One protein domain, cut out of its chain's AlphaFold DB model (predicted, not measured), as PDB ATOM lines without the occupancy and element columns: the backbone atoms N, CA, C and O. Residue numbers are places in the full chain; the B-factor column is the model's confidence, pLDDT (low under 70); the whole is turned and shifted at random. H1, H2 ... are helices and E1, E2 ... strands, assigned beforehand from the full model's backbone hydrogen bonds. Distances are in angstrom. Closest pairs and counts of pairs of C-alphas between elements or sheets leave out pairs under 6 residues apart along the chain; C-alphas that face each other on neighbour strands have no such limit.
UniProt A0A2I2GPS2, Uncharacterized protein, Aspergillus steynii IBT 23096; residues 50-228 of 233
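What this domain is: This is residues 50 to 228 of the 233 residues of an uncharacterized protein of Aspergillus steynii IBT 23096 (UniProt A0A2I2GPS2). A twisted sheet of seven strands curls round one long helix, H5; a helical hairpin, H3 and H4, stands at one end of the domain, with H4 packed on the sheet and H3 beyond it. The long strand hairpin E3 and E4 reaches to the opposite end, and the short helix H1 packs on H5. The printed part has 179 residues, with five named helices and seven named strands in the order E1 H1 H2 E2 H3 H4 E3 E4 E5 H5 E6 E7. The class is mixed, helices and strands, and the branched sheet has parallel and antiparallel pairs. The whole is compact, with a radius of gyration of the C-alphas of 17.2 A and spans of 55 by 39 by 29 A.

Where its parts are: Find C-alpha 133 at (0.812, -37.010, 32.360); from there E3 runs 36.0 A to residue 147 and bends by 73 degrees at residue 137. E4, residues 150 to 164, measures 36.7 A and bends by 78 degrees at residue 159. E5 is residues 173 to 179, E6 212 to 217, and E7 222 to 227, ending at (11.788, -19.864, 29.305). E1, residues 50 to 52, and E2, residues 75 to 77, are short. H5 begins at C-alpha 184, (-4.239, -10.729, 25.058), and runs 30.8 A to residue 204. H4, residues 110 to 128, measures 26.5 A, and H3, residues 90 to 103, 20.2 A; H1 is residues 58 to 64 and H2 69 to 73.

How they stand to each other: Look first at E3, E4 and E5, a meander, each strand the antiparallel neighbour of the one before; N 141 and O 156 are 2.8 A apart, N 162 and O 175 2.8 A. E1, parallel to E4 with N 51 and O 153 at 2.9 A, lies with E5 on one side of E4, E3 on the other side. E5, H5 and E6 form a strand-helix-strand unit, two parallel neighbour strands with a helix between, its crossover right-handed; N 178 and O 215 are 2.8 A apart. E7 is antiparallel to E6, N 214 to O 225 2.8 A, and to E2, N 76 to O 226 2.9 A. The sheet curls round H5, whose closest C-alphas to E6 are Gly 191 and Gly 214, 5.3 A. H1 touches H5 at residues 189 to 196 alone, closest C-alphas Thr 61 and Ser 193, 5.9 A, a shallow tilt of 18 degrees, the same way. H4 is on the sheet, over E4 and E5, at a height of 9.0 A. H3 touches H4 in a hairpin, closest C-alphas Leu 92 and Ser 123, 6.3 A, a shallow tilt of 13 degrees, opposite ways. H2 is not on the sheet; its C-alpha 71 is 7.4 A from that of Leu 227 in E7. In H1, H3 and H4 every O i to N i+4 pair is within hydrogen-bond range, in H5 16 of 17, and in H2 0 of 1, beside 2 of 2 O i to N i+3 pairs.

The domain as a whole: The two C-alphas farthest apart, those of Glu 101 and Thr 149, are 54.7 A apart. The printed part has no cut; the link from E2 to H3, residues 78 to 89, is long. The mean pLDDT of the printed part is 78.8, and the model's confidence is under 70 at residues 65 to 74, 165 to 174 and 179 to 188.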
ATOM      1  N   PHE A  50       2.432  -8.682  50.322       79.69
ATOM      2  CA  PHE A  50       1.942  -9.546  49.253       79.69
ATOM      3  C   PHE A  50       1.775  -8.744  47.963       79.69
ATOM      4  O   PHE A  50       1.083  -7.728  47.947       79.69
ATOM      5  N   LEU A  51       2.407  -9.217  46.895       81.31
ATOM      6  CA  LEU A  51       2.255  -8.692  45.545       81.31
ATOM      7  C   LEU A  51       1.711  -9.805  44.657       81.31
ATOM      8  O   LEU A  51       2.257 -10.910  44.617       81.31
ATOM      9  N   SER A  52       0.629  -9.515  43.939       79.19
ATOM     10  CA  SER A  52       0.166 -10.413  42.882       79.19
ATOM     11  C   SER A  52       1.181 -10.396  41.741       79.19
ATOM     12  O   SER A  52       1.669  -9.324  41.380       79.19
ATOM     13  N   SER A  53       1.460 -11.541  41.121       72.00
ATOM     14  CA  SER A  53       2.252 -11.589  39.886       72.00
ATOM     15  C   SER A  53       1.639 -10.708  38.793       72.00
ATOM     16  O   SER A  53       2.355 -10.100  38.011       72.00
ATOM     17  N   THR A  54       0.315 -10.550  38.811       72.56
ATOM     18  CA  THR A  54      -0.441  -9.695  37.888       72.56
ATOM     19  C   THR A  54      -0.269  -8.193  38.145       72.56
ATOM     20  O   THR A  54      -0.713  -7.389  37.335       72.56
ATOM     21  N   SER A  55       0.303  -7.807  39.290       75.56
ATOM     22  CA  SER A  55       0.519  -6.403  39.677       75.56
ATOM     23  C   SER A  55       1.924  -5.892  39.362       75.56
ATOM     24  O   SER A  55       2.198  -4.714  39.565       75.56
ATOM     25  N   LEU A  56       2.801  -6.776  38.885       72.94
ATOM     26  CA  LEU A  56       4.154  -6.451  38.461       72.94
ATOM     27  C   LEU A  56       4.175  -6.239  36.947       72.94
ATOM     28  O   LEU A  56       3.536  -6.980  36.198       72.94
ATOM     29  N   SER A  57       4.945  -5.256  36.486       74.12
ATOM     30  CA  SER A  57       5.306  -5.191  35.071       74.12
ATOM     31  C   SER A  57       6.144  -6.418  34.679       74.12
ATOM     32  O   SER A  57       6.803  -7.019  35.535       74.12
ATOM     33  N   PRO A  58       6.207  -6.780  33.385       70.19
ATOM     34  CA  PRO A  58       7.052  -7.882  32.918       70.19
ATOM     35  C   PRO A  58       8.498  -7.736  33.388       70.19
ATOM     36  O   PRO A  58       9.123  -8.696  33.827       70.19
ATOM     37  N   GLN A  59       9.005  -6.505  33.353       73.06
ATOM     38  CA  GLN A  59      10.360  -6.177  33.757       73.06
ATOM     39  C   GLN A  59      10.575  -6.410  35.260       73.06
ATOM     40  O   GLN A  59      11.504  -7.119  35.643       73.06
ATOM     41  N   GLU A  60       9.675  -5.907  36.107       77.06
ATOM     42  CA  GLU A  60       9.731  -6.123  37.558       77.06
ATOM     43  C   GLU A  60       9.592  -7.599  37.929       77.06
ATOM     44  O   GLU A  60      10.288  -8.074  38.825       77.06
ATOM     45  N   THR A  61       8.739  -8.349  37.228       72.31
ATOM     46  CA  THR A  61       8.631  -9.798  37.396       72.31
ATOM     47  C   THR A  61       9.977 -10.466  37.136       72.31
ATOM     48  O   THR A  61      10.468 -11.190  38.004       72.31
ATOM     49  N   LEU A  62      10.591 -10.220  35.975       73.38
ATOM     50  CA  LEU A  62      11.866 -10.837  35.598       73.38
ATOM     51  C   LEU A  62      13.000 -10.445  36.556       73.38
ATOM     52  O   LEU A  62      13.789 -11.297  36.974       73.38
ATOM     53  N   ASP A  63      13.059  -9.179  36.960       76.19
ATOM     54  CA  ASP A  63      14.071  -8.703  37.904       76.19
ATOM     55  C   ASP A  63      13.857  -9.310  39.296       76.19
ATOM     56  O   ASP A  63      14.816  -9.728  39.951       76.19
ATOM     57  N   SER A  64      12.598  -9.451  39.728       70.75
ATOM     58  CA  SER A  64      12.270 -10.028  41.031       70.75
ATOM     59  C   SER A  64      12.736 -11.476  41.151       70.75
ATOM     60  O   SER A  64      13.273 -11.868  42.183       70.75
ATOM     61  N   VAL A  65      12.616 -12.285  40.098       68.56
ATOM     62  CA  VAL A  65      13.115 -13.666  40.113       68.56
ATOM     63  C   VAL A  65      14.607 -13.780  39.788       68.56
ATOM     64  O   VAL A  65      15.126 -14.893  39.781       68.56
ATOM     65  N   SER A  66      15.312 -12.653  39.629       66.06
ATOM     66  CA  SER A  66      16.740 -12.593  39.291       66.06
ATOM     67  C   SER A  66      17.070 -13.328  37.989       66.06
ATOM     68  O   SER A  66      18.124 -13.955  37.863       66.06
ATOM     69  N   ILE A  67      16.163 -13.240  37.014       59.88
ATOM     70  CA  ILE A  67      16.394 -13.744  35.662       59.88
ATOM     71  C   ILE A  67      17.508 -12.891  35.047       59.88
ATOM     72  O   ILE A  67      17.331 -11.700  34.783       59.88
ATOM     73  N   ARG A  68      18.694 -13.490  34.873       57.12
ATOM     74  CA  ARG A  68      19.870 -12.811  34.303       57.12
ATOM     75  C   ARG A  68      19.561 -12.304  32.881       57.12
ATOM     76  O   ARG A  68      18.717 -12.890  32.210       57.12
ATOM     77  N   PRO A  69      20.281 -11.293  32.358       49.84
ATOM     78  CA  PRO A  69      20.111 -10.825  30.976       49.84
ATOM     79  C   PRO A  69      20.146 -11.956  29.931       49.84
ATOM     80  O   PRO A  69      19.309 -11.985  29.039       49.84
ATOM     81  N   VAL A  70      21.015 -12.955  30.127       49.44
ATOM     82  CA  VAL A  70      21.129 -14.169  29.287       49.44
ATOM     83  C   VAL A  70      19.815 -14.957  29.199       49.44
ATOM     84  O   VAL A  70      19.513 -15.591  28.197       49.44
ATOM     85  N   TRP A  71      18.994 -14.923  30.245       51.56
ATOM     86  CA  TRP A  71      17.718 -15.626  30.263       51.56
ATOM     87  C   TRP A  71      16.616 -14.839  29.548       51.56
ATOM     88  O   TRP A  71      15.649 -15.443  29.093       51.56
ATOM     89  N   ARG A  72      16.766 -13.513  29.391       58.47
ATOM     90  CA  ARG A  72      15.873 -12.726  28.524       58.47
ATOM     91  C   ARG A  72      16.025 -13.145  27.063       58.47
ATOM     92  O   ARG A  72      15.033 -13.170  26.352       58.47
ATOM     93  N   GLU A  73      17.225 -13.548  26.645       60.72
ATOM     94  CA  GLU A  73      17.461 -14.146  25.319       60.72
ATOM     95  C   GLU A  73      16.860 -15.560  25.195       60.72
ATOM     96  O   GLU A  73      16.529 -16.018  24.102       60.72
ATOM     97  N   GLY A  74      16.698 -16.261  26.323       60.75
ATOM     98  CA  GLY A  74      16.037 -17.566  26.406       60.75
ATOM     99  C   GLY A  74      14.508 -17.500  26.467       60.75
ATOM    100  O   GLY A  74      13.862 -18.546  26.361       60.75
ATOM    101  N   LEU A  75      13.930 -16.306  26.640       70.06
ATOM    102  CA  LEU A  75      12.490 -16.088  26.617       70.06
ATOM    103  C   LEU A  75      11.995 -16.083  25.170       70.06
ATOM    104  O   LEU A  75      12.431 -15.269  24.360       70.06
ATOM    105  N   ARG A  76      11.056 -16.973  24.852       74.12
ATOM    106  CA  ARG A  76      10.451 -17.047  23.519       74.12
ATOM    107  C   ARG A  76       8.940 -16.997  23.615       74.12
ATOM    108  O   ARG A  76       8.345 -17.833  24.297       74.12
ATOM    109  N   PHE A  77       8.351 -16.066  22.880       78.38
ATOM    110  CA  PHE A  77       6.950 -16.119  22.481       78.38
ATOM    111  C   PHE A  77       6.877 -16.921  21.191       78.38
ATOM    112  O   PHE A  77       7.706 -16.724  20.301       78.38
ATOM    113  N   TRP A  78       5.987 -17.905  21.142       75.31
ATOM    114  CA  TRP A  78       5.884 -18.763  19.969       75.31
ATOM    115  C   TRP A  78       4.848 -18.202  19.008       75.31
ATOM    116  O   TRP A  78       3.660 -18.167  19.324       75.31
ATOM    117  N   ASP A  79       5.326 -17.824  17.827       76.69
ATOM    118  CA  ASP A  79       4.496 -17.559  16.662       76.69
ATOM    119  C   ASP A  79       4.418 -18.851  15.847       76.69
ATOM    120  O   ASP A  79       5.379 -19.242  15.184       76.69
ATOM    121  N   PHE A  80       3.291 -19.552  15.950       75.62
ATOM    122  CA  PHE A  80       3.065 -20.770  15.178       75.62
ATOM    123  C   PHE A  80       2.643 -20.424  13.758       75.62
ATOM    124  O   PHE A  80       1.775 -19.577  13.534       75.62
ATOM    125  N   THR A  81       3.202 -21.144  12.797       78.88
ATOM    126  CA  THR A  81       2.682 -21.190  11.435       78.88
ATOM    127  C   THR A  81       1.706 -22.353  11.291       78.88
ATOM    128  O   THR A  81       1.703 -23.292  12.087       78.88
ATOM    129  N   SER A  82       0.900 -22.354  10.227       76.06
ATOM    130  CA  SER A  82      -0.016 -23.465   9.936       76.06
ATOM    131  C   SER A  82       0.693 -24.817   9.762       76.06
ATOM    132  O   SER A  82       0.040 -25.849   9.842       76.06
ATOM    133  N   GLN A  83       2.008 -24.821   9.511       80.19
ATOM    134  CA  GLN A  83       2.814 -26.037   9.372       80.19
ATOM    135  C   GLN A  83       3.246 -26.622  10.724       80.19
ATOM    136  O   GLN A  83       3.532 -27.814  10.800       80.19
ATOM    137  N   ASP A  84       3.267 -25.808  11.782       80.25
ATOM    138  CA  ASP A  84       3.626 -26.235  13.139       80.25
ATOM    139  C   ASP A  84       2.445 -26.887  13.876       80.25
ATOM    140  O   ASP A  84       2.612 -27.481  14.943       80.25
ATOM    141  N   LEU A  85       1.234 -26.756  13.325       81.69
ATOM    142  CA  LEU A  85       0.010 -27.230  13.951       81.69
ATOM    143  C   LEU A  85      -0.247 -28.700  13.591       81.69
ATOM    144  O   LEU A  85      -0.328 -29.040  12.406       81.69
ATOM    145  N   PRO A  86      -0.419 -29.589  14.587       83.38
ATOM    146  CA  PRO A  86      -0.802 -30.962  14.312       83.38
ATOM    147  C   PRO A  86      -2.211 -31.011  13.712       83.38
ATOM    148  O   PRO A  86      -3.039 -30.123  13.933       83.38
ATOM    149  N   ALA A  87      -2.508 -32.095  12.996       88.94
ATOM    150  CA  ALA A  87      -3.870 -32.362  12.553       88.94
ATOM    151  C   ALA A  87      -4.819 -32.391  13.761       88.94
ATOM    152  O   ALA A  87      -4.536 -33.044  14.771       88.94
ATOM    153  N   VAL A  88      -5.948 -31.692  13.646       90.69
ATOM    154  CA  VAL A  88      -6.964 -31.631  14.700       90.69
ATOM    155  C   VAL A  88      -7.656 -32.995  14.801       90.69
ATOM    156  O   VAL A  88      -8.230 -33.449  13.808       90.69
ATOM    157  N   PRO A  89      -7.624 -33.678  15.961       93.69
ATOM    158  CA  PRO A  89      -8.300 -34.963  16.114       93.69
ATOM    159  C   PRO A  89      -9.818 -34.823  15.965       93.69
ATOM    160  O   PRO A  89     -10.412 -33.946  16.591       93.69
ATOM    161  N   LEU A  90     -10.468 -35.729  15.228       94.75
ATOM    162  CA  LEU A  90     -11.931 -35.707  15.067       94.75
ATOM    163  C   LEU A  90     -12.658 -35.754  16.421       94.75
ATOM    164  O   LEU A  90     -13.551 -34.954  16.670       94.75
ATOM    165  N   SER A  91     -12.169 -36.578  17.352       94.50
ATOM    166  CA  SER A  91     -12.731 -36.683  18.705       94.50
ATOM    167  C   SER A  91     -12.699 -35.372  19.501       94.50
ATOM    168  O   SER A  91     -13.454 -35.211  20.459       94.50
ATOM    169  N   LEU A  92     -11.772 -34.458  19.175       94.81
ATOM    170  CA  LEU A  92     -11.726 -33.126  19.782       94.81
ATOM    171  C   LEU A  92     -12.864 -32.258  19.244       94.81
ATOM    172  O   LEU A  92     -13.523 -31.592  20.036       94.81
ATOM    173  N   VAL A  93     -13.094 -32.293  17.929       95.88
ATOM    174  CA  VAL A  93     -14.192 -31.565  17.277       95.88
ATOM    175  C   VAL A  93     -15.530 -32.033  17.843       95.88
ATOM    176  O   VAL A  93     -16.258 -31.214  18.391       95.88
ATOM    177  N   GLU A  94     -15.772 -33.345  17.854       97.06
ATOM    178  CA  GLU A  94     -16.996 -33.951  18.399       97.06
ATOM    179  C   GLU A  94     -17.228 -33.543  19.865       97.06
ATOM    180  O   GLU A  94     -18.303 -33.074  20.221       97.06
ATOM    181  N   SER A  95     -16.193 -33.612  20.717       96.69
ATOM    182  CA  SER A  95     -16.317 -33.217  22.134       96.69
ATOM    183  C   SER A  95     -16.664 -31.729  22.314       96.69
ATOM    184  O   SER A  95     -17.319 -31.357  23.289       96.69
ATOM    185  N   LEU A  96     -16.170 -30.855  21.430       95.38
ATOM    186  CA  LEU A  96     -16.453 -29.419  21.482       95.38
ATOM    187  C   LEU A  96     -17.854 -29.096  20.950       95.38
ATOM    188  O   LEU A  96     -18.502 -28.202  21.499       95.38
ATOM    189  N   GLU A  97     -18.316 -29.813  19.924       96.38
ATOM    190  CA  GLU A  97     -19.680 -29.714  19.389       96.38
ATOM    191  C   GLU A  97     -20.708 -30.175  20.427       96.38
ATOM    192  O   GLU A  97     -21.600 -29.399  20.769       96.38
ATOM    193  N   GLU A  98     -20.510 -31.353  21.030       97.00
ATOM    194  CA  GLU A  98     -21.348 -31.867  22.124       97.00
ATOM    195  C   GLU A  98     -21.449 -30.859  23.277       97.00
ATOM    196  O   GLU A  98     -22.539 -30.545  23.760       97.00
ATOM    197  N   LEU A  99     -20.312 -30.292  23.707       95.00
ATOM    198  CA  LEU A  99     -20.311 -29.259  24.741       95.00
ATOM    199  C   LEU A  99     -21.116 -28.029  24.302       95.00
ATOM    200  O   LEU A  99     -21.863 -27.475  25.109       95.00
ATOM    201  N   GLY A 100     -20.957 -27.596  23.048       94.19
ATOM    202  CA  GLY A 100     -21.674 -26.463  22.468       94.19
ATOM    203  C   GLY A 100     -23.190 -26.642  22.519       94.19
ATOM    204  O   GLY A 100     -23.892 -25.734  22.965       94.19
ATOM    205  N   GLU A 101     -23.684 -27.823  22.154       96.12
ATOM    206  CA  GLU A 101     -25.108 -28.171  22.233       96.12
ATOM    207  C   GLU A 101     -25.626 -28.147  23.677       96.12
ATOM    208  O   GLU A 101     -26.694 -27.592  23.953       96.12
ATOM    209  N   MET A 102     -24.850 -28.684  24.626       94.75
ATOM    210  CA  MET A 102     -25.223 -28.724  26.045       94.75
ATOM    211  C   MET A 102     -25.321 -27.331  26.681       94.75
ATOM    212  O   MET A 102     -26.149 -27.116  27.568       94.75
ATOM    213  N   VAL A 103     -24.479 -26.383  26.252       93.94
ATOM    214  CA  VAL A 103     -24.397 -25.037  26.847       93.94
ATOM    215  C   VAL A 103     -25.045 -23.946  25.994       93.94
ATOM    216  O   VAL A 103     -24.944 -22.777  26.356       93.94
ATOM    217  N   GLN A 104     -25.748 -24.293  24.911       92.50
ATOM    218  CA  GLN A 104     -26.297 -23.330  23.939       92.50
ATOM    219  C   GLN A 104     -27.196 -22.239  24.552       92.50
ATOM    220  O   GLN A 104     -27.260 -21.123  24.046       92.50
ATOM    221  N   ASN A 105     -27.868 -22.546  25.667       91.62
ATOM    222  CA  ASN A 105     -28.765 -21.622  26.372       91.62
ATOM    223  C   ASN A 105     -28.084 -20.890  27.542       91.62
ATOM    224  O   ASN A 105     -28.750 -20.219  28.330       91.62
ATOM    225  N   SER A 106     -26.769 -21.047  27.696       88.81
ATOM    226  CA  SER A 106     -25.981 -20.415  28.747       88.81
ATOM    227  C   SER A 106     -25.145 -19.274  28.161       88.81
ATOM    228  O   SER A 106     -24.522 -19.447  27.111       88.81
ATOM    229  N   PRO A 107     -25.086 -18.099  28.813       87.06
ATOM    230  CA  PRO A 107     -24.157 -17.060  28.399       87.06
ATOM    231  C   PRO A 107     -22.718 -17.553  28.565       87.06
ATOM    232  O   PRO A 107     -22.392 -18.217  29.554       87.06
ATOM    233  N   VAL A 108     -21.844 -17.179  27.626       80.75
ATOM    234  CA  VAL A 108     -20.408 -17.468  27.728       80.75
ATOM    235  C   VAL A 108     -19.883 -16.904  29.046       80.75
ATOM    236  O   VAL A 108     -20.012 -15.714  29.332       80.75
ATOM    237  N   ASN A 109     -19.312 -17.784  29.860       83.81
ATOM    238  CA  ASN A 109     -18.766 -17.465  31.167       83.81
ATOM    239  C   ASN A 109     -17.508 -18.306  31.432       83.81
ATOM    240  O   ASN A 109     -17.172 -19.211  30.664       83.81
ATOM    241  N   GLU A 110     -16.830 -18.009  32.540       81.44
ATOM    242  CA  GLU A 110     -15.600 -18.688  32.966       81.44
ATOM    243  C   GLU A 110     -15.769 -20.212  33.061       81.44
ATOM    244  O   GLU A 110     -14.894 -20.959  32.642       81.44
ATOM    245  N   ALA A 111     -16.921 -20.704  33.525       86.19
ATOM    246  CA  ALA A 111     -17.138 -22.144  33.630       86.19
ATOM    247  C   ALA A 111     -17.110 -22.828  32.251       86.19
ATOM    248  O   ALA A 111     -16.491 -23.880  32.103       86.19
ATOM    249  N   ILE A 112     -17.710 -22.215  31.226       88.06
ATOM    250  CA  ILE A 112     -17.708 -22.756  29.856       88.06
ATOM    251  C   ILE A 112     -16.305 -22.704  29.241       88.06
ATOM    252  O   ILE A 112     -15.882 -23.669  28.600       88.06
ATOM    253  N   ILE A 113     -15.568 -21.609  29.449       85.25
ATOM    254  CA  ILE A 113     -14.170 -21.482  29.001       85.25
ATOM    255  C   ILE A 113     -13.337 -22.604  29.620       85.25
ATOM    256  O   ILE A 113     -12.675 -23.360  28.902       85.25
ATOM    257  N   ARG A 114     -13.461 -22.799  30.934       86.31
ATOM    258  CA  ARG A 114     -12.778 -23.858  31.671       86.31
ATOM    259  C   ARG A 114     -13.098 -25.256  31.143       86.31
ATOM    260  O   ARG A 114     -12.195 -26.080  30.998       86.31
ATOM    261  N   MET A 115     -14.363 -25.530  30.818       90.00
ATOM    262  CA  MET A 115     -14.772 -26.802  30.211       90.00
ATOM    263  C   MET A 115     -14.088 -27.029  28.858       90.00
ATOM    264  O   MET A 115     -13.540 -28.108  28.630       90.00
ATOM    265  N   LYS A 116     -14.043 -26.012  27.989       90.69
ATOM    266  CA  LYS A 116     -13.346 -26.098  26.696       90.69
ATOM    267  C   LYS A 116     -11.844 -26.319  26.870       90.69
ATOM    268  O   LYS A 116     -11.291 -27.223  26.247       90.69
ATOM    269  N   VAL A 117     -11.189 -25.555  27.749       88.38
ATOM    270  CA  VAL A 117      -9.756 -25.720  28.057       88.38
ATOM    271  C   VAL A 117      -9.461 -27.145  28.534       88.38
ATOM    272  O   VAL A 117      -8.509 -27.759  28.057       88.38
ATOM    273  N   ASN A 118     -10.308 -27.721  29.392       88.69
ATOM    274  CA  ASN A 118     -10.163 -29.110  29.837       88.69
ATOM    275  C   ASN A 118     -10.232 -30.120  28.685       88.69
ATOM    276  O   ASN A 118      -9.441 -31.068  28.648       88.69
ATOM    277  N   ILE A 119     -11.142 -29.917  27.728       92.12
ATOM    278  CA  ILE A 119     -11.239 -30.755  26.525       92.12
ATOM    279  C   ILE A 119      -9.950 -30.647  25.696       92.12
ATOM    280  O   ILE A 119      -9.388 -31.680  25.314       92.12
ATOM    281  N   PHE A 120      -9.438 -29.430  25.478       90.62
ATOM    282  CA  PHE A 120      -8.179 -29.203  24.759       90.62
ATOM    283  C   PHE A 120      -6.987 -29.872  25.446       90.62
ATOM    284  O   PHE A 120      -6.262 -30.621  24.793       90.62
ATOM    285  N   ILE A 121      -6.807 -29.676  26.757       87.38
ATOM    286  CA  ILE A 121      -5.714 -30.291  27.528       87.38
ATOM    287  C   ILE A 121      -5.773 -31.815  27.410       87.38
ATOM    288  O   ILE A 121      -4.764 -32.456  27.114       87.38
ATOM    289  N   ARG A 122      -6.960 -32.412  27.592       87.25
ATOM    290  CA  ARG A 122      -7.147 -33.865  27.478       87.25
ATOM    291  C   ARG A 122      -6.773 -34.372  26.086       87.25
ATOM    292  O   ARG A 122      -6.119 -35.407  25.974       87.25
ATOM    293  N   SER A 123      -7.204 -33.670  25.040       89.94
ATOM    294  CA  SER A 123      -6.903 -34.035  23.655       89.94
ATOM    295  C   SER A 123      -5.407 -33.924  23.356       89.94
ATOM    296  O   SER A 123      -4.808 -34.882  22.872       89.94
ATOM    297  N   ALA A 124      -4.782 -32.808  23.741       87.31
ATOM    298  CA  ALA A 124      -3.358 -32.563  23.542       87.31
ATOM    299  C   ALA A 124      -2.492 -33.620  24.246       87.31
ATOM    300  O   ALA A 124      -1.569 -34.160  23.645       87.31
ATOM    301  N   LEU A 125      -2.826 -33.979  25.492       84.50
ATOM    302  CA  LEU A 125      -2.119 -35.026  26.233       84.50
ATOM    303  C   LEU A 125      -2.230 -36.400  25.563       84.50
ATOM    304  O   LEU A 125      -1.239 -37.125  25.490       84.50
ATOM    305  N   ARG A 126      -3.416 -36.749  25.047       85.50
ATOM    306  CA  ARG A 126      -3.618 -37.994  24.290       85.50
ATOM    307  C   ARG A 126      -2.811 -38.001  22.997       85.50
ATOM    308  O   ARG A 126      -2.170 -39.002  22.698       85.50
ATOM    309  N   GLN A 127      -2.829 -36.897  22.252       86.62
ATOM    310  CA  GLN A 127      -2.126 -36.781  20.977       86.62
ATOM    311  C   GLN A 127      -0.603 -36.788  21.149       86.62
ATOM    312  O   GLN A 127       0.097 -37.377  20.331       86.62
ATOM    313  N   ALA A 128      -0.092 -36.194  22.230       83.06
ATOM    314  CA  ALA A 128       1.333 -36.207  22.547       83.06
ATOM    315  C   ALA A 128       1.859 -37.598  22.955       83.06
ATOM    316  O   ALA A 128       3.065 -37.824  22.924       83.06
ATOM    317  N   GLY A 129       0.980 -38.534  23.335       82.00
ATOM    318  CA  GLY A 129       1.353 -39.928  23.594       82.00
ATOM    319  C   GLY A 129       2.195 -40.154  24.854       82.00
ATOM    320  O   GLY A 129       2.832 -41.201  24.976       82.00
ATOM    321  N   TYR A 130       2.216 -39.205  25.797       75.81
ATOM    322  CA  TYR A 130       2.958 -39.365  27.050       75.81
ATOM    323  C   TYR A 130       2.401 -40.529  27.878       75.81
ATOM    324  O   TYR A 130       1.201 -40.597  28.149       75.81
ATOM    325  N   LYS A 131       3.286 -41.423  28.341       70.31
ATOM    326  CA  LYS A 131       2.903 -42.556  29.204       70.31
ATOM    327  C   LYS A 131       2.419 -42.098  30.575       70.31
ATOM    328  O   LYS A 131       1.585 -42.763  31.188       70.31
ATOM    329  N   ARG A 132       2.960 -40.977  31.059       72.12
ATOM    330  CA  ARG A 132       2.593 -40.340  32.324       72.12
ATOM    331  C   ARG A 132       2.407 -38.850  32.114       72.12
ATOM    332  O   ARG A 132       3.348 -38.129  31.786       72.12
ATOM    333  N   ALA A 133       1.172 -38.411  32.307       77.75
ATOM    334  CA  ALA A 133       0.812 -37.010  32.360       77.75
ATOM    335  C   ALA A 133      -0.117 -36.785  33.554       77.75
ATOM    336  O   ALA A 133      -1.123 -37.479  33.708       77.75
ATOM    337  N   HIS A 134       0.221 -35.810  34.390       80.69
ATOM    338  CA  HIS A 134      -0.549 -35.436  35.566       80.69
ATOM    339  C   HIS A 134      -1.018 -33.995  35.428       80.69
ATOM    340  O   HIS A 134      -0.215 -33.074  35.277       80.69
ATOM    341  N   LEU A 135      -2.332 -33.807  35.493       82.69
ATOM    342  CA  LEU A 135      -2.952 -32.492  35.531       82.69
ATOM    343  C   LEU A 135      -3.202 -32.112  36.988       82.69
ATOM    344  O   LEU A 135      -3.941 -32.795  37.693       82.69
ATOM    345  N   GLN A 136      -2.602 -31.016  37.431       84.31
ATOM    346  CA  GLN A 136      -2.910 -30.395  38.709       84.31
ATOM    347  C   GLN A 136      -3.728 -29.131  38.463       84.31
ATOM    348  O   GLN A 136      -3.288 -28.253  37.726       84.31
ATOM    349  N   THR A 137      -4.894 -29.030  39.095       83.38
ATOM    350  CA  THR A 137      -5.741 -27.834  39.049       83.38
ATOM    351  C   THR A 137      -5.356 -26.851  40.155       83.38
ATOM    352  O   THR A 137      -4.877 -27.261  41.213       83.38
ATOM    353  N   GLU A 138      -5.578 -25.560  39.909       79.81
ATOM    354  CA  GLU A 138      -5.435 -24.463  40.879       79.81
ATOM    355  C   GLU A 138      -4.082 -24.450  41.609       79.81
ATOM    356  O   GLU A 138      -3.958 -24.628  42.826       79.81
ATOM    357  N   ARG A 139      -3.009 -24.212  40.852       81.25
ATOM    358  CA  ARG A 139      -1.658 -24.151  41.401       81.25
ATOM    359  C   ARG A 139      -1.315 -22.741  41.871       81.25
ATOM    360  O   ARG A 139      -1.009 -21.854  41.076       81.25
ATOM    361  N   ARG A 140      -1.248 -22.568  43.193       83.69
ATOM    362  CA  ARG A 140      -0.656 -21.378  43.815       83.69
ATOM    363  C   ARG A 140       0.869 -21.484  43.870       83.69
ATOM    364  O   ARG A 140       1.422 -22.478  44.340       83.69
ATOM    365  N   LEU A 141       1.544 -20.426  43.434       83.75
ATOM    366  CA  LEU A 141       2.989 -20.240  43.511       83.75
ATOM    367  C   LEU A 141       3.295 -19.088  44.467       83.75
ATOM    368  O   LEU A 141       2.604 -18.070  44.449       83.75
ATOM    369  N   GLN A 142       4.333 -19.225  45.291       87.19
ATOM    370  CA  GLN A 142       4.774 -18.160  46.191       87.19
ATOM    371  C   GLN A 142       6.296 -18.113  46.265       87.19
ATOM    372  O   GLN A 142       6.947 -19.144  46.440       87.19
ATOM    373  N   ILE A 143       6.860 -16.911  46.154       85.25
ATOM    374  CA  ILE A 143       8.290 -16.663  46.353       85.25
ATOM    375  C   ILE A 143       8.494 -15.403  47.185       85.25
ATOM    376  O   ILE A 143       7.756 -14.432  47.043       85.25
ATOM    377  N   ASN A 144       9.543 -15.394  48.005       86.12
ATOM    378  CA  ASN A 144       9.949 -14.203  48.744       86.12
ATOM    379  C   ASN A 144      11.100 -13.520  48.005       86.12
ATOM    380  O   ASN A 144      12.113 -14.170  47.700       86.12
ATOM    381  N   ARG A 145      10.940 -12.227  47.701       84.44
ATOM    382  CA  ARG A 145      11.918 -11.411  46.974       84.44
ATOM    383  C   ARG A 145      12.089  -9.997  47.465       84.44
ATOM    384  O   ARG A 145      11.131  -9.350  47.863       84.44
ATOM    385  N   TYR A 146      13.337  -9.543  47.439       80.12
ATOM    386  CA  TYR A 146      13.649  -8.154  47.712       80.12
ATOM    387  C   TYR A 146      13.395  -7.345  46.443       80.12
ATOM    388  O   TYR A 146      14.046  -7.578  45.430       80.12
ATOM    389  N   ILE A 147      12.453  -6.408  46.504       75.75
ATOM    390  CA  ILE A 147      12.197  -5.418  45.454       75.75
ATOM    391  C   ILE A 147      12.416  -4.054  46.097       75.75
ATOM    392  O   ILE A 147      11.869  -3.779  47.165       75.75
ATOM    393  N   ASN A 148      13.258  -3.210  45.493       77.00
ATOM    394  CA  ASN A 148      13.597  -1.885  46.027       77.00
ATOM    395  C   ASN A 148      13.979  -1.925  47.520       77.00
ATOM    396  O   ASN A 148      13.469  -1.145  48.322       77.00
ATOM    397  N   THR A 149      14.851  -2.870  47.903       76.94
ATOM    398  CA  THR A 149      15.338  -3.126  49.282       76.94
ATOM    399  C   THR A 149      14.303  -3.625  50.298       76.94
ATOM    400  O   THR A 149      14.660  -3.892  51.443       76.94
ATOM    401  N   LYS A 150      13.042  -3.826  49.902       80.25
ATOM    402  CA  LYS A 150      11.982  -4.345  50.778       80.25
ATOM    403  C   LYS A 150      11.650  -5.787  50.447       80.25
ATOM    404  O   LYS A 150      11.626  -6.168  49.280       80.25
ATOM    405  N   MET A 151      11.392  -6.587  51.476       82.81
ATOM    406  CA  MET A 151      10.960  -7.969  51.304       82.81
ATOM    407  C   MET A 151       9.496  -7.995  50.846       82.81
ATOM    408  O   MET A 151       8.625  -7.374  51.454       82.81
ATOM    409  N   HIS A 152       9.225  -8.728  49.774       84.06
ATOM    410  CA  HIS A 152       7.900  -8.934  49.202       84.06
ATOM    411  C   HIS A 152       7.625 -10.426  49.028       84.06
ATOM    412  O   HIS A 152       8.530 -11.191  48.690       84.06
ATOM    413  N   THR A 153       6.369 -10.825  49.217       88.25
ATOM    414  CA  THR A 153       5.886 -12.159  48.850       88.25
ATOM    415  C   THR A 153       5.150 -12.041  47.530       88.25
ATOM    416  O   THR A 153       4.052 -11.491  47.476       88.25
ATOM    417  N   ILE A 154       5.746 -12.556  46.462       85.50
ATOM    418  CA  ILE A 154       5.139 -12.566  45.133       85.50
ATOM    419  C   ILE A 154       4.316 -13.838  45.007       85.50
ATOM    420  O   ILE A 154       4.824 -14.936  45.254       85.50
ATOM    421  N   THR A 155       3.048 -13.697  44.632       84.81
ATOM    422  CA  THR A 155       2.132 -14.825  44.470       84.81
ATOM    423  C   THR A 155       1.667 -14.952  43.031       84.81
ATOM    424  O   THR A 155       1.142 -13.992  42.476       84.81
ATOM    425  N   GLY A 156       1.817 -16.142  42.465       80.75
ATOM    426  CA  GLY A 156       1.309 -16.516  41.153       80.75
ATOM    427  C   GLY A 156       0.193 -17.542  41.285       80.75
ATOM    428  O   GLY A 156       0.155 -18.307  42.254       80.75
ATOM    429  N   PHE A 157      -0.714 -17.552  40.319       81.94
ATOM    430  CA  PHE A 157      -1.805 -18.516  40.234       81.94
ATOM    431  C   PHE A 157      -1.879 -19.038  38.812       81.94
ATOM    432  O   PHE A 157      -1.895 -18.248  37.871       81.94
ATOM    433  N   ALA A 158      -1.884 -20.355  38.672       82.75
ATOM    434  CA  ALA A 158      -2.156 -21.022  37.414       82.75
ATOM    435  C   ALA A 158      -3.355 -21.942  37.594       82.75
ATOM    436  O   ALA A 158      -3.418 -22.692  38.572       82.75
ATOM    437  N   ASP A 159      -4.283 -21.898  36.650       83.69
ATOM    438  CA  ASP A 159      -5.483 -22.730  36.669       83.69
ATOM    439  C   ASP A 159      -5.129 -24.197  36.458       83.69
ATOM    440  O   ASP A 159      -5.713 -25.070  37.103       83.69
ATOM    441  N   TYR A 160      -4.092 -24.462  35.656       85.75
ATOM    442  CA  TYR A 160      -3.545 -25.800  35.494       85.75
ATOM    443  C   TYR A 160      -2.018 -25.828  35.510       85.75
ATOM    444  O   TYR A 160      -1.330 -24.937  35.012       85.75
ATOM    445  N   ALA A 161      -1.479 -26.917  36.040       86.06
ATOM    446  CA  ALA A 161      -0.099 -27.325  35.854       86.06
ATOM    447  C   ALA A 161      -0.095 -28.749  35.292       86.06
ATOM    448  O   ALA A 161      -0.598 -29.678  35.924       86.06
ATOM    449  N   VAL A 162       0.455 -28.906  34.094       84.62
ATOM    450  CA  VAL A 162       0.622 -30.199  33.434       84.62
ATOM    451  C   VAL A 162       2.038 -30.678  33.687       84.62
ATOM    452  O   VAL A 162       2.992 -30.005  33.302       84.62
ATOM    453  N   TRP A 163       2.168 -31.845  34.296       80.25
ATOM    454  CA  TRP A 163       3.438 -32.521  34.528       80.25
ATOM    455  C   TRP A 163       3.518 -33.727  33.609       80.25
ATOM    456  O   TRP A 163       2.597 -34.542  33.598       80.25
ATOM    457  N   TYR A 164       4.587 -33.841  32.831       76.12
ATOM    458  CA  TYR A 164       4.795 -34.968  31.926       76.12
ATOM    459  C   TYR A 164       6.268 -35.384  31.898       76.12
ATOM    460  O   TYR A 164       7.166 -34.569  32.129       76.12
ATOM    461  N   GLY A 165       6.503 -36.665  31.631       68.56
ATOM    462  CA  GLY A 165       7.831 -37.276  31.591       68.56
ATOM    463  C   GLY A 165       7.754 -38.782  31.835       68.56
ATOM    464  O   GLY A 165       6.817 -39.263  32.467       68.56
ATOM    465  N   ASP A 166       8.725 -39.533  31.320       66.56
ATOM    466  CA  ASP A 166       8.724 -41.000  31.419       66.56
ATOM    467  C   ASP A 166       9.413 -41.536  32.691       66.56
ATOM    468  O   ASP A 166       9.178 -42.681  33.081       66.56
ATOM    469  N   ASP A 167      10.233 -40.723  33.361       64.31
ATOM    470  CA  ASP A 167      10.971 -41.081  34.580       64.31
ATOM    471  C   ASP A 167      10.434 -40.265  35.775       64.31
ATOM    472  O   ASP A 167      10.321 -39.055  35.647       64.31
ATOM    473  N   PRO A 168      10.111 -40.859  36.941       61.09
ATOM    474  CA  PRO A 168       9.733 -40.137  38.166       61.09
ATOM    475  C   PRO A 168      10.711 -39.053  38.638       61.09
ATOM    476  O   PRO A 168      10.306 -38.051  39.229       61.09
ATOM    477  N   ALA A 169      12.012 -39.231  38.395       56.88
ATOM    478  CA  ALA A 169      13.016 -38.194  38.635       56.88
ATOM    479  C   ALA A 169      12.905 -37.041  37.615       56.88
ATOM    480  O   ALA A 169      13.348 -35.919  37.882       56.88
ATOM    481  N   ASP A 170      12.248 -37.324  36.490       54.12
ATOM    482  CA  ASP A 170      12.109 -36.527  35.278       54.12
ATOM    483  C   ASP A 170      10.666 -36.090  34.958       54.12
ATOM    484  O   ASP A 170      10.469 -35.318  34.020       54.12
ATOM    485  N   GLU A 171       9.687 -36.448  35.808       55.00
ATOM    486  CA  GLU A 171       8.278 -35.989  35.884       55.00
ATOM    487  C   GLU A 171       8.177 -34.466  36.126       55.00
ATOM    488  O   GLU A 171       7.170 -33.917  36.561       55.00
ATOM    489  N   SER A 172       9.263 -33.750  35.866       56.34
ATOM    490  CA  SER A 172       9.518 -32.388  36.255       56.34
ATOM    491  C   SER A 172       9.275 -31.395  35.116       56.34
ATOM    492  O   SER A 172       9.333 -30.198  35.381       56.34
ATOM    493  N   THR A 173       9.002 -31.810  33.874       56.34
ATOM    494  CA  THR A 173       8.683 -30.831  32.822       56.34
ATOM    495  C   THR A 173       7.251 -30.336  33.015       56.34
ATOM    496  O   THR A 173       6.287 -31.062  32.777       56.34
ATOM    497  N   SER A 174       7.122 -29.098  33.496       67.31
ATOM    498  CA  SER A 174       5.832 -28.461  33.766       67.31
ATOM    499  C   SER A 174       5.436 -27.536  32.616       67.31
ATOM    500  O   SER A 174       6.201 -26.635  32.263       67.31
ATOM    501  N   ILE A 175       4.227 -27.707  32.083       70.69
ATOM    502  CA  ILE A 175       3.520 -26.630  31.382       70.69
ATOM    503  C   ILE A 175       2.585 -25.969  32.389       70.69
ATOM    504  O   ILE A 175       1.737 -26.630  32.989       70.69
ATOM    505  N   MET A 176       2.731 -24.662  32.570       71.12
ATOM    506  CA  MET A 176       1.805 -23.854  33.357       71.12
ATOM    507  C   MET A 176       0.743 -23.288  32.425       71.12
ATOM    508  O   MET A 176       1.084 -22.585  31.480       71.12
ATOM    509  N   ILE A 177      -0.528 -23.569  32.679       72.50
ATOM    510  CA  ILE A 177      -1.641 -23.041  31.890       72.50
ATOM    511  C   ILE A 177      -2.420 -22.080  32.773       72.50
ATOM    512  O   ILE A 177      -2.820 -22.415  33.890       72.50
ATOM    513  N   ILE A 178      -2.602 -20.877  32.259       70.25
ATOM    514  CA  ILE A 178      -3.332 -19.797  32.898       70.25
ATOM    515  C   ILE A 178      -4.548 -19.516  32.032       70.25
ATOM    516  O   ILE A 178      -4.430 -19.225  30.841       70.25
ATOM    517  N   GLU A 179      -5.711 -19.628  32.650       67.25
ATOM    518  CA  GLU A 179      -6.979 -19.213  32.089       67.25
ATOM    519  C   GLU A 179      -7.050 -17.688  32.162       67.25
ATOM    520  O   GLU A 179      -6.968 -17.077  33.232       67.25
ATOM    521  N   THR A 180      -7.171 -17.037  31.011       63.72
ATOM    522  CA  THR A 180      -7.118 -15.579  30.958       63.72
ATOM    523  C   THR A 180      -8.502 -14.988  30.861       63.72
ATOM    524  O   THR A 180      -9.229 -15.225  29.903       63.72
ATOM    525  N   LYS A 181      -8.857 -14.181  31.864       60.22
ATOM    526  CA  LYS A 181     -10.184 -13.562  31.982       60.22
ATOM    527  C   LYS A 181     -10.345 -12.282  31.151       60.22
ATOM    528  O   LYS A 181     -11.473 -11.850  30.944       60.22
ATOM    529  N   GLN A 182      -9.249 -11.637  30.730       47.81
ATOM    530  CA  GLN A 182      -9.242 -10.358  30.000       47.81
ATOM    531  C   GLN A 182      -7.969 -10.190  29.149       47.81
ATOM    532  O   GLN A 182      -6.922 -10.673  29.566       47.81
ATOM    533  N   SER A 183      -8.117  -9.479  28.017       51.84
ATOM    534  CA  SER A 183      -7.153  -9.043  26.974       51.84
ATOM    535  C   SER A 183      -5.823  -9.808  26.797       51.84
ATOM    536  O   SER A 183      -5.049 -10.019  27.728       51.84
ATOM    537  N   LYS A 184      -5.488 -10.088  25.527       56.91
ATOM    538  CA  LYS A 184      -4.239 -10.729  25.058       56.91
ATOM    539  C   LYS A 184      -2.959 -10.302  25.785       56.91
ATOM    540  O   LYS A 184      -2.083 -11.125  26.019       56.91
ATOM    541  N   GLU A 185      -2.806  -9.017  26.093       57.84
ATOM    542  CA  GLU A 185      -1.569  -8.499  26.690       57.84
ATOM    543  C   GLU A 185      -1.423  -8.892  28.164       57.84
ATOM    544  O   GLU A 185      -0.345  -9.297  28.595       57.84
ATOM    545  N   ASN A 186      -2.513  -8.855  28.935       62.75
ATOM    546  CA  ASN A 186      -2.473  -9.183  30.359       62.75
ATOM    547  C   ASN A 186      -2.232 -10.679  30.589       62.75
ATOM    548  O   ASN A 186      -1.511 -11.048  31.516       62.75
ATOM    549  N   GLY A 187      -2.787 -11.531  29.728       64.88
ATOM    550  CA  GLY A 187      -2.598 -12.978  29.781       64.88
ATOM    551  C   GLY A 187      -1.144 -13.422  29.622       64.88
ATOM    552  O   GLY A 187      -0.609 -14.191  30.425       64.88
ATOM    553  N   LEU A 188      -0.464 -12.850  28.631       68.88
ATOM    554  CA  LEU A 188       0.936 -13.119  28.325       68.88
ATOM    555  C   LEU A 188       1.871 -12.795  29.503       68.88
ATOM    556  O   LEU A 188       2.774 -13.572  29.826       68.88
ATOM    557  N   TYR A 189       1.636 -11.674  30.190       73.25
ATOM    558  CA  TYR A 189       2.447 -11.246  31.335       73.25
ATOM    559  C   TYR A 189       2.230 -12.113  32.576       73.25
ATOM    560  O   TYR A 189       3.177 -12.395  33.321       73.25
ATOM    561  N   GLN A 190       1.005 -12.598  32.774       72.62
ATOM    562  CA  GLN A 190       0.715 -13.598  33.799       72.62
ATOM    563  C   GLN A 190       1.429 -14.917  33.486       72.62
ATOM    564  O   GLN A 190       2.079 -15.485  34.370       72.62
ATOM    565  N   GLY A 191       1.389 -15.342  32.216       77.56
ATOM    566  CA  GLY A 191       2.116 -16.495  31.675       77.56
ATOM    567  C   GLY A 191       3.596 -16.434  32.010       77.56
ATOM    568  O   GLY A 191       4.134 -17.323  32.675       77.56
ATOM    569  N   LEU A 192       4.227 -15.327  31.621       79.44
ATOM    570  CA  LEU A 192       5.632 -15.054  31.881       79.44
ATOM    571  C   LEU A 192       5.969 -15.136  33.372       79.44
ATOM    572  O   LEU A 192       6.939 -15.790  33.753       79.44
ATOM    573  N   SER A 193       5.159 -14.495  34.213       78.50
ATOM    574  CA  SER A 193       5.414 -14.432  35.650       78.50
ATOM    575  C   SER A 193       5.361 -15.801  36.309       78.50
ATOM    576  O   SER A 193       6.251 -16.147  37.086       78.50
ATOM    577  N   ASN A 194       4.376 -16.624  35.960       81.81
ATOM    578  CA  ASN A 194       4.285 -17.974  36.503       81.81
ATOM    579  C   ASN A 194       5.419 -18.876  35.999       81.81
ATOM    580  O   ASN A 194       6.012 -19.596  36.803       81.81
ATOM    581  N   VAL A 195       5.772 -18.808  34.710       83.62
ATOM    582  CA  VAL A 195       6.909 -19.556  34.139       83.62
ATOM    583  C   VAL A 195       8.215 -19.201  34.851       83.62
ATOM    584  O   VAL A 195       8.948 -20.087  35.295       83.62
ATOM    585  N   ALA A 196       8.463 -17.907  35.037       81.19
ATOM    586  CA  ALA A 196       9.616 -17.370  35.745       81.19
ATOM    587  C   ALA A 196       9.675 -17.831  37.215       81.19
ATOM    588  O   ALA A 196      10.721 -18.268  37.705       81.19
ATOM    589  N   MET A 197       8.541 -17.800  37.922       82.69
ATOM    590  CA  MET A 197       8.438 -18.279  39.303       82.69
ATOM    591  C   MET A 197       8.692 -19.786  39.421       82.69
ATOM    592  O   MET A 197       9.407 -20.209  40.331       82.69
ATOM    593  N   VAL A 198       8.127 -20.600  38.520       83.00
ATOM    594  CA  VAL A 198       8.345 -22.056  38.505       83.00
ATOM    595  C   VAL A 198       9.809 -22.368  38.260       83.00
ATOM    596  O   VAL A 198      10.397 -23.133  39.020       83.00
ATOM    597  N   HIS A 199      10.411 -21.749  37.247       80.81
ATOM    598  CA  HIS A 199      11.823 -21.930  36.939       80.81
ATOM    599  C   HIS A 199      12.714 -21.622  38.149       80.81
ATOM    600  O   HIS A 199      13.509 -22.466  38.569       80.81
ATOM    601  N   TYR A 200      12.482 -20.487  38.814       80.88
ATOM    602  CA  TYR A 200      13.191 -20.162  40.047       80.88
ATOM    603  C   TYR A 200      12.991 -21.215  41.151       80.88
ATOM    604  O   TYR A 200      13.955 -21.636  41.798       80.88
ATOM    605  N   LEU A 201      11.745 -21.632  41.401       81.69
ATOM    606  CA  LEU A 201      11.430 -22.613  42.443       81.69
ATOM    607  C   LEU A 201      12.114 -23.959  42.176       81.69
ATOM    608  O   LEU A 201      12.557 -24.609  43.122       81.69
ATOM    609  N   ARG A 202      12.254 -24.350  40.904       79.81
ATOM    610  CA  ARG A 202      12.981 -25.558  40.496       79.81
ATOM    611  C   ARG A 202      14.461 -25.477  40.841       79.81
ATOM    612  O   ARG A 202      14.969 -26.393  41.485       79.81
ATOM    613  N   ILE A 203      15.127 -24.382  40.467       79.44
ATOM    614  CA  ILE A 203      16.552 -24.174  40.769       79.44
ATOM    615  C   ILE A 203      16.776 -24.175  42.278       79.44
ATOM    616  O   ILE A 203      17.653 -24.875  42.778       79.44
ATOM    617  N   LYS A 204      15.938 -23.446  43.027       80.94
ATOM    618  CA  LYS A 204      16.022 -23.405  44.492       80.94
ATOM    619  C   LYS A 204      15.859 -24.793  45.124       80.94
ATOM    620  O   LYS A 204      16.461 -25.064  46.157       80.94
ATOM    621  N   ALA A 205      15.050 -25.659  44.518       80.44
ATOM    622  CA  ALA A 205      14.842 -27.032  44.960       80.44
ATOM    623  C   ALA A 205      15.920 -28.020  44.464       80.44
ATOM    624  O   ALA A 205      15.754 -29.223  44.656       80.44
ATOM    625  N   GLY A 206      16.990 -27.549  43.806       78.00
ATOM    626  CA  GLY A 206      18.061 -28.400  43.276       78.00
ATOM    627  C   GLY A 206      17.624 -29.300  42.117       78.00
ATOM    628  O   GLY A 206      18.227 -30.345  41.888       78.00
ATOM    629  N   ARG A 207      16.542 -28.945  41.411       77.88
ATOM    630  CA  ARG A 207      16.039 -29.713  40.261       77.88
ATOM    631  C   ARG A 207      16.831 -29.376  39.000       77.88
ATOM    632  O   ARG A 207      17.349 -28.270  38.866       77.88
ATOM    633  N   SER A 208      16.860 -30.311  38.046       74.75
ATOM    634  CA  SER A 208      17.518 -30.112  36.751       74.75
ATOM    635  C   SER A 208      16.983 -28.864  36.042       74.75
ATOM    636  O   SER A 208      15.756 -28.699  35.912       74.75
ATOM    637  N   ASN A 209      17.893 -28.024  35.546       76.31
ATOM    638  CA  ASN A 209      17.516 -26.866  34.752       76.31
ATOM    639  C   ASN A 209      16.892 -27.334  33.434       76.31
ATOM    640  O   ASN A 209      17.516 -28.061  32.665       76.31
ATOM    641  N   ARG A 210      15.631 -26.972  33.208       78.25
ATOM    642  CA  ARG A 210      14.851 -27.371  32.034       78.25
ATOM    643  C   ARG A 210      14.036 -26.192  31.551       78.25
ATOM    644  O   ARG A 210      13.686 -25.316  32.342       78.25
ATOM    645  N   THR A 211      13.712 -26.217  30.263       81.94
ATOM    646  CA  THR A 211      12.770 -25.267  29.683       81.94
ATOM    647  C   THR A 211      11.434 -25.377  30.407       81.94
ATOM    648  O   THR A 211      10.901 -26.474  30.577       81.94
ATOM    649  N   VAL A 212      10.909 -24.239  30.849       82.44
ATOM    650  CA  VAL A 212       9.576 -24.145  31.446       82.44
ATOM    651  C   VAL A 212       8.654 -23.501  30.425       82.44
ATOM    652  O   VAL A 212       8.997 -22.481  29.826       82.44
ATOM    653  N   TYR A 213       7.487 -24.104  30.231       85.81
ATOM    654  CA  TYR A 213       6.497 -23.656  29.262       85.81
ATOM    655  C   TYR A 213       5.306 -23.029  29.982       85.81
ATOM    656  O   TYR A 213       4.889 -23.487  31.049       85.81
ATOM    657  N   GLY A 214       4.760 -21.980  29.388       86.31
ATOM    658  CA  GLY A 214       3.584 -21.265  29.846       86.31
ATOM    659  C   GLY A 214       2.583 -21.123  28.717       86.31
ATOM    660  O   GLY A 214       2.958 -20.900  27.567       86.31
ATOM    661  N   VAL A 215       1.311 -21.233  29.062       87.12
ATOM    662  CA  VAL A 215       0.189 -21.051  28.154       87.12
ATOM    663  C   VAL A 215      -0.792 -20.091  28.801       87.12
ATOM    664  O   VAL A 215      -1.133 -20.238  29.970       87.12
ATOM    665  N   SER A 216      -1.224 -19.110  28.030       85.25
ATOM    666  CA  SER A 216      -2.258 -18.142  28.369       85.25
ATOM    667  C   SER A 216      -3.391 -18.339  27.369       85.25
ATOM    668  O   SER A 216      -3.140 -18.238  26.167       85.25
ATOM    669  N   ALA A 217      -4.590 -18.701  27.830       83.50
ATOM    670  CA  ALA A 217      -5.685 -19.059  26.929       83.50
ATOM    671  C   ALA A 217      -7.074 -18.644  27.434       83.50
ATOM    672  O   ALA A 217      -7.355 -18.710  28.632       83.50
ATOM    673  N   ASP A 218      -7.963 -18.310  26.495       81.62
ATOM    674  CA  ASP A 218      -9.392 -18.018  26.722       81.62
ATOM    675  C   ASP A 218     -10.331 -19.031  26.024       81.62
ATOM    676  O   ASP A 218     -11.509 -18.768  25.784       81.62
ATOM    677  N   ALA A 219      -9.795 -20.216  25.711       81.38
ATOM    678  CA  ALA A 219     -10.405 -21.286  24.914       81.38
ATOM    679  C   ALA A 219     -10.616 -20.991  23.417       81.38
ATOM    680  O   ALA A 219     -10.968 -21.922  22.688       81.38
ATOM    681  N   ILE A 220     -10.383 -19.765  22.945       81.38
ATOM    682  CA  ILE A 220     -10.406 -19.410  21.520       81.38
ATOM    683  C   ILE A 220      -8.979 -19.133  21.059       81.38
ATOM    684  O   ILE A 220      -8.486 -19.743  20.112       81.38
ATOM    685  N   GLU A 221      -8.297 -18.248  21.770       81.50
ATOM    686  CA  GLU A 221      -6.934 -17.836  21.510       81.50
ATOM    687  C   GLU A 221      -5.994 -18.442  22.548       81.50
ATOM    688  O   GLU A 221      -6.306 -18.555  23.736       81.50
ATOM    689  N   TRP A 222      -4.823 -18.856  22.070       84.25
ATOM    690  CA  TRP A 222      -3.808 -19.530  22.866       84.25
ATOM    691  C   TRP A 222      -2.468 -18.855  22.612       84.25
ATOM    692  O   TRP A 222      -1.985 -18.802  21.482       84.25
ATOM    693  N   GLN A 223      -1.866 -18.334  23.671       83.44
ATOM    694  CA  GLN A 223      -0.558 -17.699  23.641       83.44
ATOM    695  C   GLN A 223       0.434 -18.560  24.400       83.44
ATOM    696  O   GLN A 223       0.201 -18.940  25.548       83.44
ATOM    697  N   PHE A 224       1.565 -18.833  23.763       84.75
ATOM    698  CA  PHE A 224       2.578 -19.724  24.296       84.75
ATOM    699  C   PHE A 224       3.850 -18.943  24.585       84.75
ATOM    700  O   PHE A 224       4.341 -18.165  23.763       84.75
ATOM    701  N   VAL A 225       4.391 -19.175  25.772       82.81
ATOM    702  CA  VAL A 225       5.652 -18.610  26.228       82.81
ATOM    703  C   VAL A 225       6.539 -19.734  26.736       82.81
ATOM    704  O   VAL A 225       6.075 -20.702  27.333       82.81
ATOM    705  N   SER A 226       7.838 -19.626  26.505       84.38
ATOM    706  CA  SER A 226       8.810 -20.563  27.058       84.38
ATOM    707  C   SER A 226      10.007 -19.816  27.610       84.38
ATOM    708  O   SER A 226      10.442 -18.818  27.039       84.38
ATOM    709  N   LEU A 227      10.532 -20.310  28.725       80.50
ATOM    710  CA  LEU A 227      11.788 -19.864  29.305       80.50
ATOM    711  C   LEU A 227      12.769 -21.026  29.221       80.50
ATOM    712  O   LEU A 227      12.595 -22.028  29.918       80.50
ATOM    713  N   ALA A 228      13.751 -20.913  28.328       77.94
ATOM    714  CA  ALA A 228      14.753 -21.949  28.112       77.94
ATOM    715  C   ALA A 228      15.589 -22.228  29.372       77.94
ATOM    716  O   ALA A 228      15.834 -21.335  30.185       77.94
TER     717      ALA A 228